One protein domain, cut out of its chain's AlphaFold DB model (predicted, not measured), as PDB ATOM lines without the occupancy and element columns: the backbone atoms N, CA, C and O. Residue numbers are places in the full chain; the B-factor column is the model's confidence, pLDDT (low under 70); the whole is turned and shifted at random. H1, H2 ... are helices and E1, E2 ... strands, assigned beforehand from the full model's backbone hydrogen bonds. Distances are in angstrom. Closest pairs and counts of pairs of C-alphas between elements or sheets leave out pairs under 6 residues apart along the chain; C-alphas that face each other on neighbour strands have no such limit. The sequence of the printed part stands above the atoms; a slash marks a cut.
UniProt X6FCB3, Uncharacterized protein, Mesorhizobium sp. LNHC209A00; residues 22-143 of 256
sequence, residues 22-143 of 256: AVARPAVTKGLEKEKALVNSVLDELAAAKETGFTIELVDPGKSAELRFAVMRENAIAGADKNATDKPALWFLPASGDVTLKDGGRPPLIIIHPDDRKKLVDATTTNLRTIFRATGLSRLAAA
ATOM      1  N   ALA A  22     111.813 138.350  89.249       93.69
ATOM      2  CA  ALA A  22     112.353 139.646  89.647       93.69
ATOM      3  C   ALA A  22     112.854 139.574  91.097       93.69
ATOM      4  O   ALA A  22     112.096 139.252  92.019       93.69
ATOM      5  N   VAL A  23     114.132 139.886  91.298       95.62
ATOM      6  CA  VAL A  23     114.838 139.738  92.570       95.62
ATOM      7  C   VAL A  23     115.477 141.066  92.967       95.62
ATOM      8  O   VAL A  23     116.389 141.558  92.299       95.62
ATOM      9  N   ALA A  24     115.051 141.638  94.091       97.44
ATOM     10  CA  ALA A  24     115.677 142.842  94.627       97.44
ATOM     11  C   ALA A  24     116.971 142.503  95.368       97.44
ATOM     12  O   ALA A  24     117.001 141.636  96.247       97.44
ATOM     13  N   ARG A  25     118.035 143.239  95.043       97.62
ATOM     14  CA  ARG A  25     119.319 143.163  95.747       97.62
ATOM     15  C   ARG A  25     119.188 143.584  97.216       97.62
ATOM     16  O   ARG A  25     118.328 144.405  97.547       97.62
ATOM     17  N   PRO A  26     120.086 143.102  98.097       96.25
ATOM     18  CA  PRO A  26     120.113 143.544  99.482       96.25
ATOM     19  C   PRO A  26     120.424 145.035  99.610       96.25
ATOM     20  O   PRO A  26     121.366 145.559  99.005       96.25
ATOM     21  N   ALA A  27     119.642 145.710 100.455       90.12
ATOM     22  CA  ALA A  27     119.904 147.081 100.868       90.12
ATOM     23  C   ALA A  27     121.212 147.192 101.676       90.12
ATOM     24  O   ALA A  27     121.815 146.202 102.096       90.12
ATOM     25  N   VAL A  28     121.678 148.425 101.878       86.38
ATOM     26  CA  VAL A  28     122.861 148.688 102.704       86.38
ATOM     27  C   VAL A  28     122.537 148.390 104.165       86.38
ATOM     28  O   VAL A  28     121.671 149.036 104.747       86.38
ATOM     29  N   THR A  29     123.297 147.475 104.764       86.81
ATOM     30  CA  THR A  29     123.254 147.209 106.201       86.81
ATOM     31  C   THR A  29     124.586 147.609 106.821       86.81
ATOM     32  O   THR A  29     125.638 147.115 106.409       86.81
ATOM     33  N   LYS A  30     124.541 148.515 107.803       88.44
ATOM     34  CA  LYS A  30     125.736 149.027 108.483       88.44
ATOM     35  C   LYS A  30     126.503 147.885 109.157       88.44
ATOM     36  O   LYS A  30     125.924 147.123 109.931       88.44
ATOM     37  N   GLY A  31     127.805 147.796 108.896       91.75
ATOM     38  CA  GLY A  31     128.677 146.764 109.467       91.75
ATOM     39  C   GLY A  31     128.494 145.371 108.855       91.75
ATOM     40  O   GLY A  31     128.824 144.384 109.516       91.75
ATOM     41  N   LEU A  32     127.919 145.294 107.647       94.88
ATOM     42  CA  LEU A  32     127.774 144.089 106.813       94.88
ATOM     43  C   LEU A  32     128.111 144.372 105.335       94.88
ATOM     44  O   LEU A  32     127.614 143.721 104.413       94.88
ATOM     45  N   GLU A  33     128.917 145.401 105.074       94.50
ATOM     46  CA  GLU A  33     129.210 145.878 103.722       94.50
ATOM     47  C   GLU A  33     129.978 144.836 102.900       94.50
ATOM     48  O   GLU A  33     129.729 144.698 101.699       94.50
ATOM     49  N   LYS A  34     130.876 144.079 103.546       93.56
ATOM     50  CA  LYS A  34     131.659 143.013 102.905       93.56
ATOM     51  C   LYS A  34     130.774 141.837 102.508       93.56
ATOM     52  O   LYS A  34     130.857 141.357 101.383       93.56
ATOM     53  N   GLU A  35     129.894 141.412 103.405       96.12
ATOM     54  CA  GLU A  35     128.937 140.332 103.186       96.12
ATOM     55  C   GLU A  35     127.942 140.707 102.090       96.12
ATOM     56  O   GLU A  35     127.679 139.909 101.194       96.12
ATOM     57  N   LYS A  36     127.457 141.954 102.091       95.94
ATOM     58  CA  LYS A  36     126.619 142.481 101.010       95.94
ATOM     59  C   LYS A  36     127.343 142.449  99.664       95.94
ATOM     60  O   LYS A  36     126.749 142.049  98.666       95.94
ATOM     61  N   ALA A  37     128.605 142.877  99.617       95.50
ATOM     62  CA  ALA A  37     129.398 142.845  98.389       95.50
ATOM     63  C   ALA A  37     129.603 141.407  97.885       95.50
ATOM     64  O   ALA A  37     129.420 141.144  96.696       95.50
ATOM     65  N   LEU A  38     129.897 140.471  98.792       96.56
ATOM     66  CA  LEU A  38     130.012 139.050  98.478       96.56
ATOM     67  C   LEU A  38     128.700 138.496  97.908       96.56
ATOM     68  O   LEU A  38     128.721 137.896  96.835       96.56
ATOM     69  N   VAL A  39     127.567 138.752  98.569       97.44
ATOM     70  CA  VAL A  39     126.236 138.348  98.088       97.44
ATOM     71  C   VAL A  39     125.957 138.930  96.707       97.44
ATOM     72  O   VAL A  39     125.598 138.180  95.809       97.44
ATOM     73  N   ASN A  40     126.175 140.230  96.493       97.38
ATOM     74  CA  ASN A  40     125.957 140.840  95.180       97.38
ATOM     75  C   ASN A  40     126.812 140.188  94.090       97.38
ATOM     76  O   ASN A  40     126.283 139.913  93.021       97.38
ATOM     77  N   SER A  41     128.074 139.849  94.381       97.31
ATOM     78  CA  SER A  41     128.928 139.130  93.427       97.31
ATOM     79  C   SER A  41     128.399 137.735  93.077       97.31
ATOM     80  O   SER A  41     128.586 137.270  91.957       97.31
ATOM     81  N   VAL A  42     127.757 137.049  94.030       97.50
ATOM     82  CA  VAL A  42     127.108 135.753  93.792       97.50
ATOM     83  C   VAL A  42     125.855 135.947  92.949       97.50
ATOM     84  O   VAL A  42     125.645 135.206  91.998       97.50
ATOM     85  N   LEU A  43     125.041 136.964  93.244       97.19
ATOM     86  CA  LEU A  43     123.848 137.267  92.454       97.19
ATOM     87  C   LEU A  43     124.198 137.607  91.003       97.19
ATOM     88  O   LEU A  43     123.539 137.104  90.099       97.19
ATOM     89  N   ASP A  44     125.251 138.396  90.779       97.62
ATOM     90  CA  ASP A  44     125.732 138.743  89.437       97.62
ATOM     91  C   ASP A  44     126.157 137.498  88.648       97.62
ATOM     92  O   ASP A  44     125.785 137.343  87.484       97.62
ATOM     93  N   GLU A  45     126.883 136.581  89.294       96.38
ATOM     94  CA  GLU A  45     127.253 135.291  88.703       96.38
ATOM     95  C   GLU A  45     126.013 134.465  88.334       96.38
ATOM     96  O   GLU A  45     125.912 133.972  87.210       96.38
ATOM     97  N   LEU A  46     125.048 134.345  89.249       96.00
ATOM     98  CA  LEU A  46     123.841 133.542  89.036       96.00
ATOM     99  C   LEU A  46     122.903 134.138  87.980       96.00
ATOM    100  O   LEU A  46     122.258 133.380  87.261       96.00
ATOM    101  N   ALA A  47     122.837 135.464  87.863       94.81
ATOM    102  CA  ALA A  47     122.053 136.141  86.832       94.81
ATOM    103  C   ALA A  47     122.664 135.984  85.429       94.81
ATOM    104  O   ALA A  47     121.937 135.964  84.439       94.81
ATOM    105  N   ALA A  48     123.993 135.859  85.336       95.06
ATOM    106  CA  ALA A  48     124.698 135.643  84.074       95.06
ATOM    107  C   ALA A  48     124.792 134.157  83.663       95.06
ATOM    108  O   ALA A  48     125.113 133.849  82.511       95.06
ATOM    109  N   ALA A  49     124.544 133.231  84.591       92.06
ATOM    110  CA  ALA A  49     124.661 131.799  84.359       92.06
ATOM    111  C   ALA A  49     123.492 131.248  83.517       92.06
ATOM    112  O   ALA A  49     122.330 131.561  83.753       92.06
ATOM    113  N   LYS A  50     123.805 130.388  82.537       81.69
ATOM    114  CA  LYS A  50     122.821 129.852  81.572       81.69
ATOM    115  C   LYS A  50     122.165 128.531  81.995       81.69
ATOM    116  O   LYS A  50     121.070 128.233  81.544       81.69
ATOM    117  N   GLU A  51     122.808 127.765  82.877       81.94
ATOM    118  CA  GLU A  51     122.426 126.382  83.218       81.94
ATOM    119  C   GLU A  51     122.059 126.225  84.707       81.94
ATOM    120  O   GLU A  51     122.437 125.268  85.382       81.94
ATOM    121  N   THR A  52     121.353 127.203  85.273       82.62
ATOM    122  CA  THR A  52     120.970 127.192  86.698       82.62
ATOM    123  C   THR A  52     119.609 126.539  86.947       82.62
ATOM    124  O   THR A  52     119.319 126.116  88.076       82.62
ATOM    125  N   GLY A  53     118.787 126.396  85.902       85.56
ATOM    126  CA  GLY A  53     117.395 125.952  86.002       85.56
ATOM    127  C   GLY A  53     116.445 127.034  86.529       85.56
ATOM    128  O   GLY A  53     115.370 126.697  87.023       85.56
ATOM    129  N   PHE A  54     116.857 128.303  86.468       91.25
ATOM    130  CA  PHE A  54     116.042 129.485  86.741       91.25
ATOM    131  C   PHE A  54     116.543 130.674  85.909       91.25
ATOM    132  O   PHE A  54     117.681 130.685  85.446       91.25
ATOM    133  N   THR A  55     115.722 131.708  85.761       91.94
ATOM    134  CA  THR A  55     116.156 132.997  85.206       91.94
ATOM    135  C   THR A  55     115.755 134.100  86.170       91.94
ATOM    136  O   THR A  55     114.590 134.195  86.552       91.94
ATOM    137  N   ILE A  56     116.721 134.913  86.594       94.38
ATOM    138  CA  ILE A  56     116.487 136.020  87.525       94.38
ATOM    139  C   ILE A  56     116.773 137.357  86.854       94.38
ATOM    140  O   ILE A  56     117.730 137.493  86.096       94.38
ATOM    141  N   GLU A  57     115.955 138.350  87.178       95.06
ATOM    142  CA  GLU A  57     116.217 139.752  86.872       95.06
ATOM    143  C   GLU A  57     116.576 140.467  88.172       95.06
ATOM    144  O   GLU A  57     115.778 140.512  89.109       95.06
ATOM    145  N   LEU A  58     117.793 141.004  88.247       97.12
ATOM    146  CA  LEU A  58     118.248 141.724  89.429       97.12
ATOM    147  C   LEU A  58     117.813 143.184  89.355       97.12
ATOM    148  O   LEU A  58     118.211 143.903  88.442       97.12
ATOM    149  N   VAL A  59     117.075 143.634  90.366       97.31
ATOM    150  CA  VAL A  59     116.656 145.032  90.511       97.31
ATOM    151  C   VAL A  59     117.294 145.682  91.733       97.31
ATOM    152  O   VAL A  59     117.727 145.013  92.681       97.31
ATOM    153  N   ASP A  60     117.354 147.010  91.716       95.31
ATOM    154  CA  ASP A  60     117.893 147.785  92.830       95.31
ATOM    155  C   ASP A  60     117.077 147.596  94.121       95.31
ATOM    156  O   ASP A  60     115.867 147.339  94.074       95.31
ATOM    157  N   PRO A  61     117.705 147.781  95.299       93.12
ATOM    158  CA  PRO A  61     116.994 147.745  96.569       93.12
ATOM    159  C   PRO A  61     115.802 148.716  96.586       93.12
ATOM    160  O   PRO A  61     115.913 149.870  96.171       93.12
ATOM    161  N   GLY A  62     114.653 148.252  97.084       86.50
ATOM    162  CA  GLY A  62     113.421 149.048  97.180       86.50
ATOM    163  C   GLY A  62     112.592 149.129  95.892       86.50
ATOM    164  O   GLY A  62     111.509 149.712  95.911       86.50
ATOM    165  N   LYS A  63     113.052 148.539  94.781       92.06
ATOM    166  CA  LYS A  63     112.224 148.351  93.583       92.06
ATOM    167  C   LYS A  63     111.249 147.185  93.764       92.06
ATOM    168  O   LYS A  63     111.425 146.332  94.637       92.06
ATOM    169  N   SER A  64     110.198 147.175  92.942       88.56
ATOM    170  CA  SER A  64     109.242 146.067  92.914       88.56
ATOM    171  C   SER A  64     109.958 144.788  92.490       88.56
ATOM    172  O   SER A  64     110.662 144.782  91.484       88.56
ATOM    173  N   ALA A  65     109.799 143.734  93.282       91.75
ATOM    174  CA  ALA A  65     110.390 142.428  93.054       91.75
ATOM    175  C   ALA A  65     109.521 141.367  93.729       91.75
ATOM    176  O   ALA A  65     108.905 141.636  94.764       91.75
ATOM    177  N   GLU A  66     109.502 140.169  93.155       88.50
ATOM    178  CA  GLU A  66     108.789 139.008  93.700       88.50
ATOM    179  C   GLU A  66     109.527 138.421  94.907       88.50
ATOM    180  O   GLU A  66     108.910 137.959  95.866       88.50
ATOM    181  N   LEU A  67     110.858 138.482  94.867       92.25
ATOM    182  CA  LEU A  67     111.743 138.075  95.948       92.25
ATOM    183  C   LEU A  67     112.655 139.242  96.318       92.25
ATOM    184  O   LEU A  67     113.180 139.942  95.450       92.25
ATOM    185  N   ARG A  68     112.882 139.451  97.612       95.00
ATOM    186  CA  ARG A  68     113.788 140.492  98.103       95.00
ATOM    187  C   ARG A  68     114.892 139.863  98.929       95.00
ATOM    188  O   ARG A  68     114.627 139.105  99.853       95.00
ATOM    189  N   PHE A  69     116.137 140.207  98.632       96.25
ATOM    190  CA  PHE A  69     117.254 139.793  99.463       96.25
ATOM    191  C   PHE A  69     117.522 140.792 100.577       96.25
ATOM    192  O   PHE A  69     117.391 142.001 100.397       96.25
ATOM    193  N   ALA A  70     117.964 140.286 101.724       95.38
ATOM    194  CA  ALA A  70     118.509 141.118 102.782       95.38
ATOM    195  C   ALA A  70     119.720 140.450 103.432       95.38
ATOM    196  O   ALA A  70     119.757 139.235 103.602       95.38
ATOM    197  N   VAL A  71     120.711 141.260 103.803       96.12
ATOM    198  CA  VAL A  71     121.875 140.801 104.565       96.12
ATOM    199  C   VAL A  71     121.757 141.361 105.973       96.12
ATOM    200  O   VAL A  71     121.861 142.573 106.176       96.12
ATOM    201  N   MET A  72     121.488 140.483 106.936       95.06
ATOM    202  CA  MET A  72     121.263 140.853 108.332       95.06
ATOM    203  C   MET A  72     121.617 139.706 109.280       95.06
ATOM    204  O   MET A  72     121.751 138.555 108.866       95.06
ATOM    205  N   ARG A  73     121.780 140.037 110.562       94.44
ATOM    206  CA  ARG A  73     121.956 139.066 111.650       94.44
ATOM    207  C   ARG A  73     120.594 138.763 112.254       94.44
ATOM    208  O   ARG A  73     119.780 139.674 112.383       94.44
ATOM    209  N   GLU A  74     120.359 137.517 112.642       92.31
ATOM    210  CA  GLU A  74     119.073 137.132 113.229       92.31
ATOM    211  C   GLU A  74     118.817 137.857 114.552       92.31
ATOM    212  O   GLU A  74     117.735 138.394 114.761       92.31
ATOM    213  N   ASN A  75     119.840 137.966 115.403       92.31
ATOM    214  CA  ASN A  75     119.744 138.655 116.690       92.31
ATOM    215  C   ASN A  75     119.463 140.167 116.593       92.31
ATOM    216  O   ASN A  75     119.149 140.797 117.601       92.31
ATOM    217  N   ALA A  76     119.586 140.761 115.403       90.25
ATOM    218  CA  ALA A  76     119.276 142.166 115.163       90.25
ATOM    219  C   ALA A  76     117.793 142.392 114.812       90.25
ATOM    220  O   ALA A  76     117.368 143.541 114.676       90.25
ATOM    221  N   ILE A  77     117.008 141.323 114.648       89.06
ATOM    222  CA  ILE A  77     115.583 141.389 114.328       89.06
ATOM    223  C   ILE A  77     114.782 141.564 115.622       89.06
ATOM    224  O   ILE A  77     115.011 140.885 116.624       89.06
ATOM    225  N   ALA A  78     113.813 142.480 115.607       85.69
ATOM    226  CA  ALA A  78     112.941 142.704 116.752       85.69
ATOM    227  C   ALA A  78     112.152 141.429 117.100       85.69
ATOM    228  O   ALA A  78     111.490 140.846 116.244       85.69
ATOM    229  N   GLY A  79     112.209 141.014 118.367       84.12
ATOM    230  CA  GLY A  79     111.558 139.787 118.836       84.12
ATOM    231  C   GLY A  79     112.356 138.502 118.590       84.12
ATOM    232  O   GLY A  79     111.792 137.423 118.752       84.12
ATOM    233  N   ALA A  80     113.635 138.600 118.213       87.06
ATOM    234  CA  ALA A  80     114.518 137.444 118.123       87.06
ATOM    235  C   ALA A  80     114.716 136.745 119.475       87.06
ATOM    236  O   ALA A  80     114.715 137.382 120.534       87.06
ATOM    237  N   ASP A  81     114.901 135.424 119.422       86.19
ATOM    238  CA  ASP A  81     115.230 134.620 120.597       86.19
ATOM    239  C   ASP A  81     116.557 135.092 121.220       86.19
ATOM    240  O   ASP A  81     117.450 135.589 120.531       86.19
ATOM    241  N   LYS A  82     116.724 134.902 122.532       84.50
ATOM    242  CA  LYS A  82     117.974 135.231 123.234       84.50
ATOM    243  C   LYS A  82     119.176 134.461 122.684       84.50
ATOM    244  O   LYS A  82     120.297 134.952 122.780       84.50
ATOM    245  N   ASN A  83     118.937 133.282 122.116       86.25
ATOM    246  CA  ASN A  83     119.952 132.431 121.505       86.25
ATOM    247  C   ASN A  83     120.066 132.633 119.983       86.25
ATOM    248  O   ASN A  83     120.757 131.859 119.318       86.25
ATOM    249  N   ALA A  84     119.393 133.643 119.415       87.56
ATOM    250  CA  ALA A  84     119.481 133.955 117.995       87.56
ATOM    251  C   ALA A  84     120.929 134.239 117.578       87.56
ATOM    252  O   ALA A  84     121.700 134.881 118.294       87.56
ATOM    253  N   THR A  85     121.299 133.770 116.387       89.62
ATOM    254  CA  THR A  85     122.676 133.904 115.914       89.62
ATOM    255  C   THR A  85     123.044 135.361 115.619       89.62
ATOM    256  O   THR A  85     122.261 136.136 115.061       89.62
ATOM    257  N   ASP A  86     124.277 135.723 115.962       93.00
ATOM    258  CA  ASP A  86     124.928 136.984 115.611       93.00
ATOM    259  C   ASP A  86     125.688 136.915 114.273       93.00
ATOM    260  O   ASP A  86     126.297 137.899 113.834       93.00
ATOM    261  N   LYS A  87     125.653 135.760 113.600       94.88
ATOM    262  CA  LYS A  87     126.323 135.566 112.319       94.88
ATOM    263  C   LYS A  87     125.561 136.286 111.200       94.88
ATOM    264  O   LYS A  87     124.329 136.234 111.166       94.88
ATOM    265  N   PRO A  88     126.266 136.940 110.260       95.62
ATOM    266  CA  PRO A  88     125.638 137.498 109.071       95.62
ATOM    267  C   PRO A  88     124.934 136.416 108.252       95.62
ATOM    268  O   PRO A  88     125.497 135.345 108.023       95.62
ATOM    269  N   ALA A  89     123.732 136.709 107.765       96.38
ATOM    270  CA  ALA A  89     122.969 135.798 106.927       96.38
ATOM    271  C   ALA A  89     122.347 136.515 105.725       96.38
ATOM    272  O   ALA A  89     121.987 137.690 105.808       96.38
ATOM    273  N   LEU A  90     122.209 135.783 104.619       96.94
ATOM    274  CA  LEU A  90     121.399 136.151 103.463       96.94
ATOM    275  C   LEU A  90     119.978 135.630 103.673       96.94
ATOM    276  O   LEU A  90     119.788 134.422 103.766       96.94
ATOM    277  N   TRP A  91     118.999 136.526 103.708       94.81
ATOM    278  CA  TRP A  91     117.580 136.222 103.890       94.81
ATOM    279  C   TRP A  91     116.813 136.352 102.576       94.81
ATOM    280  O   TRP A  91     117.021 137.316 101.836       94.81
ATOM    281  N   PHE A  92     115.919 135.398 102.319       94.06
ATOM    282  CA  PHE A  92     115.083 135.287 101.120       94.06
ATOM    283  C   PHE A  92     113.677 135.777 101.465       94.06
ATOM    284  O   PHE A  92     112.819 134.995 101.862       94.06
ATOM    285  N   LEU A  93     113.464 137.087 101.390       90.88
ATOM    286  CA  LEU A  93     112.237 137.726 101.854       90.88
ATOM    287  C   LEU A  93     111.149 137.701 100.776       90.88
ATOM    288  O   LEU A  93     111.463 137.861  99.592       90.88
ATOM    289  N   PRO A  94     109.868 137.588 101.172       86.94
ATOM    290  CA  PRO A  94     108.756 137.702 100.239       86.94
ATOM    291  C   PRO A  94     108.691 139.099  99.606       86.94
ATOM    292  O   PRO A  94     109.338 140.049 100.060       86.94
ATOM    293  N   ALA A  95     107.835 139.254  98.595       86.19
ATOM    294  CA  ALA A  95     107.592 140.527  97.919       86.19
ATOM    295  C   ALA A  95     107.177 141.671  98.863       86.19
ATOM    296  O   ALA A  95     107.401 142.830  98.530       86.19
ATOM    297  N   SER A  96     106.606 141.395 100.043       84.31
ATOM    298  CA  SER A  96     106.313 142.437 101.040       84.31
ATOM    299  C   SER A  96     107.568 142.965 101.741       84.31
ATOM    300  O   SER A  96     107.605 144.122 102.154       84.31
ATOM    301  N   GLY A  97     108.643 142.172 101.782       83.19
ATOM    302  CA  GLY A  97     109.864 142.453 102.539       83.19
ATOM    303  C   GLY A  97     109.742 142.170 104.036       83.19
ATOM    304  O   GLY A  97     110.663 142.504 104.779       83.19
ATOM    305  N   ASP A  98     108.635 141.574 104.479       82.31
ATOM    306  CA  ASP A  98     108.417 141.292 105.892       82.31
ATOM    307  C   ASP A  98     109.292 140.141 106.380       82.31
ATOM    308  O   ASP A  98     109.555 139.164 105.672       82.31
ATOM    309  N   VAL A  99     109.698 140.247 107.642       84.62
ATOM    310  CA  VAL A  99     110.381 139.186 108.372       84.62
ATOM    311  C   VAL A  99     109.537 138.835 109.585       84.62
ATOM    312  O   VAL A  99     109.213 139.695 110.402       84.62
ATOM    313  N   THR A 100     109.205 137.557 109.719       82.31
ATOM    314  CA  THR A 100     108.641 136.990 110.943       82.31
ATOM    315  C   THR A 100     109.570 135.896 111.440       82.31
ATOM    316  O   THR A 100     110.172 135.176 110.649       82.31
ATOM    317  N   LEU A 101     109.708 135.787 112.757       82.69
ATOM    318  CA  LEU A 101     110.490 134.731 113.407       82.69
ATOM    319  C   LEU A 101     109.600 133.635 113.999       82.69
ATOM    320  O   LEU A 101     110.092 132.752 114.687       82.69
ATOM    321  N   LYS A 102     108.288 133.693 113.741       76.25
ATOM    322  CA  LYS A 102     107.348 132.647 114.147       76.25
ATOM    323  C   LYS A 102     107.551 131.392 113.303       76.25
ATOM    324  O   LYS A 102     107.751 131.491 112.086       76.25
ATOM    325  N   ASP A 103     107.410 130.236 113.940       67.69
ATOM    326  CA  ASP A 103     107.489 128.943 113.269       67.69
ATOM    327  C   ASP A 103     106.482 128.854 112.121       67.69
ATOM    328  O   ASP A 103     105.351 129.339 112.203       67.69
ATOM    329  N   GLY A 104     106.941 128.304 110.996       66.31
ATOM    330  CA  GLY A 104     106.159 128.218 109.763       66.31
ATOM    331  C   GLY A 104     105.980 129.538 109.003       66.31
ATOM    332  O   GLY A 104     105.440 129.509 107.905       66.31
ATOM    333  N   GLY A 105     106.437 130.683 109.517       72.50
ATOM    334  CA  GLY A 105     106.462 131.954 108.775       72.50
ATOM    335  C   GLY A 105     107.869 132.456 108.451       72.50
ATOM    336  O   GLY A 105     108.023 133.407 107.686       72.50
ATOM    337  N   ARG A 106     108.893 131.856 109.067       83.00
ATOM    338  CA  ARG A 106     110.280 132.300 108.966       83.00
ATOM    339  C   ARG A 106     110.803 132.191 107.527       83.00
ATOM    340  O   ARG A 106     110.846 131.077 107.002       83.00
ATOM    341  N   PRO A 107     111.260 133.297 106.909       87.69
ATOM    342  CA  PRO A 107     111.844 133.240 105.575       87.69
ATOM    343  C   PRO A 107     113.114 132.371 105.543       87.69
ATOM    344  O   PRO A 107     113.867 132.363 106.526       87.69
ATOM    345  N   PRO A 108     113.408 131.688 104.421       89.88
ATOM    346  CA  PRO A 108     114.661 130.960 104.261       89.88
ATOM    347  C   PRO A 108     115.877 131.880 104.439       89.88
ATOM    348  O   PRO A 108     115.860 133.044 104.026       89.88
ATOM    349  N   LEU A 109     116.961 131.350 105.009       92.75
ATOM    350  CA  LEU A 109     118.219 132.084 105.158       92.75
ATOM    351  C   LEU A 109     119.451 131.196 104.963       92.75
ATOM    352  O   LEU A 109     119.403 129.981 105.151       92.75
ATOM    353  N   ILE A 110     120.575 131.826 104.633       95.38
ATOM    354  CA  ILE A 110     121.890 131.191 104.503       95.38
ATOM    355  C   ILE A 110     122.884 131.967 105.364       95.38
ATOM    356  O   ILE A 110     123.077 133.161 105.148       95.38
ATOM    357  N   ILE A 111     123.546 131.301 106.313       96.12
ATOM    358  CA  ILE A 111     124.652 131.906 107.068       96.12
ATOM    359  C   ILE A 111     125.815 132.182 106.110       96.12
ATOM    360  O   ILE A 111     126.281 131.283 105.407       96.12
ATOM    361  N   ILE A 112     126.280 133.428 106.083       96.12
ATOM    362  CA  ILE A 112     127.356 133.870 105.203       96.12
ATOM    363  C   ILE A 112     128.688 133.543 105.871       96.12
ATOM    364  O   ILE A 112     129.005 134.047 106.949       96.12
ATOM    365  N   HIS A 113     129.477 132.716 105.196       92.62
ATOM    366  CA  HIS A 113     130.858 132.409 105.543       92.62
ATOM    367  C   HIS A 113     131.765 133.149 104.548       92.62
ATOM    368  O   HIS A 113     131.804 132.761 103.380       92.62
ATOM    369  N   PRO A 114     132.437 134.250 104.944       84.38
ATOM    370  CA  PRO A 114     133.222 135.067 104.011       84.38
ATOM    371  C   PRO A 114     134.362 134.311 103.314       84.38
ATOM    372  O   PRO A 114     134.786 134.695 102.227       84.38
ATOM    373  N   ASP A 115     134.849 133.249 103.946       91.06
ATOM    374  CA  ASP A 115     135.896 132.339 103.487       91.06
ATOM    375  C   ASP A 115     135.379 131.197 102.595       91.06
ATOM    376  O   ASP A 115     136.174 130.539 101.928       91.06
ATOM    377  N   ASP A 116     134.061 130.995 102.517       93.31
ATOM    378  CA  ASP A 116     133.437 129.912 101.753       93.31
ATOM    379  C   ASP A 116     132.365 130.446 100.792       93.31
ATOM    380  O   ASP A 116     131.157 130.208 100.908       93.31
ATOM    381  N   ARG A 117     132.835 131.192  99.787       94.69
ATOM    382  CA  ARG A 117     131.987 131.712  98.705       94.69
ATOM    383  C   ARG A 117     131.258 130.593  97.961       94.69
ATOM    384  O   ARG A 117     130.118 130.794  97.549       94.69
ATOM    385  N   LYS A 118     131.890 129.427  97.779       95.38
ATOM    386  CA  LYS A 118     131.289 128.307  97.043       95.38
ATOM    387  C   LYS A 118     130.021 127.814  97.735       95.38
ATOM    388  O   LYS A 118     128.996 127.670  97.073       95.38
ATOM    389  N   LYS A 119     130.052 127.636  99.056       94.88
ATOM    390  CA  LYS A 119     128.865 127.249  99.826       94.88
ATOM    391  C   LYS A 119     127.733 128.266  99.698       94.88
ATOM    392  O   LYS A 119     126.574 127.868  99.592       94.88
ATOM    393  N   LEU A 120     128.052 129.563  99.658       96.44
ATOM    394  CA  LEU A 120     127.051 130.604  99.419       96.44
ATOM    395  C   LEU A 120     126.430 130.491  98.017       96.44
ATOM    396  O   LEU A 120     125.209 130.575  97.902       96.44
ATOM    397  N   VAL A 121     127.234 130.262  96.971       96.56
ATOM    398  CA  VAL A 121     126.746 130.044  95.593       96.56
ATOM    399  C   VAL A 121     125.833 128.820  95.527       96.56
ATOM    400  O   VAL A 121     124.700 128.925  95.050       96.56
ATOM    401  N   ASP A 122     126.287 127.678  96.045       95.56
ATOM    402  CA  ASP A 122     125.556 126.408  95.970       95.56
ATOM    403  C   ASP A 122     124.214 126.493  96.728       95.56
ATOM    404  O   ASP A 122     123.159 126.114  96.201       95.56
ATOM    405  N   ALA A 123     124.221 127.058  97.940       95.38
ATOM    406  CA  ALA A 123     123.012 127.226  98.746       95.38
ATOM    407  C   ALA A 123     122.042 128.250  98.127       95.38
ATOM    408  O   ALA A 123     120.835 128.007  98.083       95.38
ATOM    409  N   THR A 124     122.554 129.364  97.586       95.81
ATOM    410  CA  THR A 124     121.717 130.383  96.930       95.81
ATOM    411  C   THR A 124     121.068 129.830  95.665       95.81
ATOM    412  O   THR A 124     119.873 130.024  95.458       95.81
ATOM    413  N   THR A 125     121.821 129.070  94.863       95.44
ATOM    414  CA  THR A 125     121.311 128.372  93.671       95.44
ATOM    415  C   THR A 125     120.186 127.410  94.030       95.44
ATOM    416  O   THR A 125     119.152 127.386  93.365       95.44
ATOM    417  N   THR A 126     120.371 126.627  95.095       94.00
ATOM    418  CA  THR A 126     119.378 125.646  95.551       94.00
ATOM    419  C   THR A 126     118.077 126.333  95.963       94.00
ATOM    420  O   THR A 126     117.017 125.981  95.447       94.00
ATOM    421  N   ASN A 127     118.153 127.366  96.809       92.62
ATOM    422  CA  ASN A 127     116.971 128.108  97.248       92.62
ATOM    423  C   ASN A 127     116.274 128.824  96.083       92.62
ATOM    424  O   ASN A 127     115.059 128.712  95.942       92.62
ATOM    425  N   LEU A 128     117.026 129.512  95.214       93.56
ATOM    426  CA  LEU A 128     116.455 130.196  94.049       93.56
ATOM    427  C   LEU A 128     115.768 129.227  93.090       93.56
ATOM    428  O   LEU A 128     114.694 129.544  92.594       93.56
ATOM    429  N   ARG A 129     116.327 128.034  92.860       92.31
ATOM    430  CA  ARG A 129     115.688 127.013  92.020       92.31
ATOM    431  C   ARG A 129     114.359 126.543  92.608       92.31
ATOM    432  O   ARG A 129     113.394 126.388  91.863       92.31
ATOM    433  N   THR A 130     114.300 126.319  93.920       89.81
ATOM    434  CA  THR A 130     113.060 125.934  94.613       89.81
ATOM    435  C   THR A 130     112.012 127.039  94.512       89.81
ATOM    436  O   THR A 130     110.898 126.780  94.059       89.81
ATOM    437  N   ILE A 131     112.392 128.278  94.836       89.81
ATOM    438  CA  ILE A 131     111.508 129.449  94.769       89.81
ATOM    439  C   ILE A 131     110.997 129.653  93.344       89.81
ATOM    440  O   ILE A 131     109.793 129.735  93.142       89.81
ATOM    441  N   PHE A 132     111.892 129.659  92.355       90.50
ATOM    442  CA  PHE A 132     111.554 129.865  90.947       90.50
ATOM    443  C   PHE A 132     110.544 128.836  90.432       90.50
ATOM    444  O   PHE A 132     109.611 129.185  89.713       90.50
ATOM    445  N   ARG A 133     110.701 127.564  90.819       87.75
ATOM    446  CA  ARG A 133     109.742 126.507  90.473       87.75
ATOM    447  C   ARG A 133     108.384 126.756  91.115       87.75
ATOM    448  O   ARG A 133     107.380 126.698  90.416       87.75
ATOM    449  N   ALA A 134     108.358 127.057  92.411       85.25
ATOM    450  CA  ALA A 134     107.117 127.330  93.129       85.25
ATOM    451  C   ALA A 134     106.375 128.537  92.531       85.25
ATOM    452  O   ALA A 134     105.198 128.429  92.192       85.25
ATOM    453  N   THR A 135     107.073 129.653  92.298       83.00
ATOM    454  CA  THR A 135     106.485 130.859  91.696       83.00
ATOM    455  C   THR A 135     106.076 130.637  90.241       83.00
ATOM    456  O   THR A 135     105.038 131.135  89.813       83.00
ATOM    457  N   GLY A 136     106.860 129.872  89.474       82.81
ATOM    458  CA  GLY A 136     106.540 129.521  88.091       82.81
ATOM    459  C   GLY A 136     105.259 128.694  87.983       82.81
ATOM    460  O   GLY A 136     104.426 128.972  87.125       82.81
ATOM    461  N   LEU A 137     105.055 127.743  88.898       81.44
ATOM    462  CA  LEU A 137     103.813 126.970  88.985       81.44
ATOM    463  C   LEU A 137     102.613 127.859  89.328       81.44
ATOM    464  O   LEU A 137     101.559 127.707  88.716       81.44
ATOM    465  N   SER A 138     102.773 128.829  90.236       78.50
ATOM    466  CA  SER A 138     101.713 129.802  90.533       78.50
ATOM    467  C   SER A 138     101.342 130.653  89.313       78.50
ATOM    468  O   SER A 138     100.158 130.889  89.075       78.50
ATOM    469  N   ARG A 139     102.322 131.081  88.504       79.62
ATOM    470  CA  ARG A 139     102.051 131.816  87.253       79.62
ATOM    471  C   ARG A 139     101.348 130.949  86.219       79.62
ATOM    472  O   ARG A 139     100.421 131.426  85.580       79.62
ATOM    473  N   LEU A 140     101.765 129.692  86.076       79.25
ATOM    474  CA  LEU A 140     101.129 128.753  85.156       79.25
ATOM    475  C   LEU A 140      99.667 128.501  85.543       79.25
ATOM    476  O   LEU A 140      98.802 128.514  84.676       79.25
ATOM    477  N   ALA A 141      99.383 128.347  86.839       74.75
ATOM    478  CA  ALA A 141      98.014 128.219  87.331       74.75
ATOM    479  C   ALA A 141      97.166 129.467  87.018       74.75
ATOM    480  O   ALA A 141      96.016 129.341  86.607       74.75
ATOM    481  N   ALA A 142      97.738 130.669  87.155       73.00
ATOM    482  CA  ALA A 142      97.058 131.923  86.824       73.00
ATOM    483  C   ALA A 142      96.879 132.151  85.309       73.00
ATOM    484  O   ALA A 142      95.997 132.905  84.908       73.00
ATOM    485  N   ALA A 143      97.708 131.514  84.480       71.44
ATOM    486  CA  ALA A 143      97.664 131.583  83.021       71.44
ATOM    487  C   ALA A 143      96.774 130.495  82.391       71.44
ATOM    488  O   ALA A 143      96.866 130.267  81.190       71.44
TER     489      ALA A 143
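Overview. This is residues 22 to 143 of the 256 residues of an uncharacterized protein of Mesorhizobium sp. LNHC209A00 (UniProt X6FCB3). A strongly twisted, curled sheet of five strands has two helices over one face, H1 and H2; H2 starts close by H1 and runs away from it at a steep angle, and its far end sticks out with residues 137 to 143. The 122 printed residues hold E1, H1, E2, E3, E4, E5 and H2 along the chain, with sheet order E2, E1, E3, E4, E5, mixed. The class is mixed, helices and strands, in two layers, helices on one face of a sheet. It is compact, with a radius of gyration of the C-alphas of 14.3 A and spans of 45 by 30 by 24 A.

Arrangement. E1, residues 22 to 24, is parallel to E2, residues 56 to 59, with N 23 and O 57 2.8 A apart, and to E3, residues 67 to 73, with N 69 and O 24 2.9 A apart. H1, residues 33 to 48, makes with E1 and E2 a strand-helix-strand unit, parallel neighbours with a helix between, its crossover right-handed. E3, E4, residues 88 to 94, and E5, residues 109 to 111, form a meander of two hairpins, each strand antiparallel to the one before; N 91 and O 70 are 2.8 A apart, as are N 90 and O 110. H1 is on the sheet at a height of 7.5 A. H2, residues 117 to 142, is on it at 8.0 A, over E1. H2 touches H1 with residues 117 to 125 alone, closest at the C-alphas of Val 42 and Val 121, 6.0 A, at a steep tilt of 56 degrees, the same way. In H1 and H2 every O i to N i+4 pair is within hydrogen-bond range.

Along the chain. E1 begins at C-alpha 22, (112.353, 139.646, 89.647). H1 is 22.6 A long, E3 18.8 A and E4 19.1 A. H2 is 36.9 A long and ends at C-alpha 142, (97.058, 131.923, 86.824).

Size, cuts and confidence. The C-alphas farthest apart, of Lys 82 and Ala 143, are 45.2 A apart. The printed part has no cut. The links E3 to E4 and E4 to E5 are long. Residues 103 to 104 have pLDDT under 70.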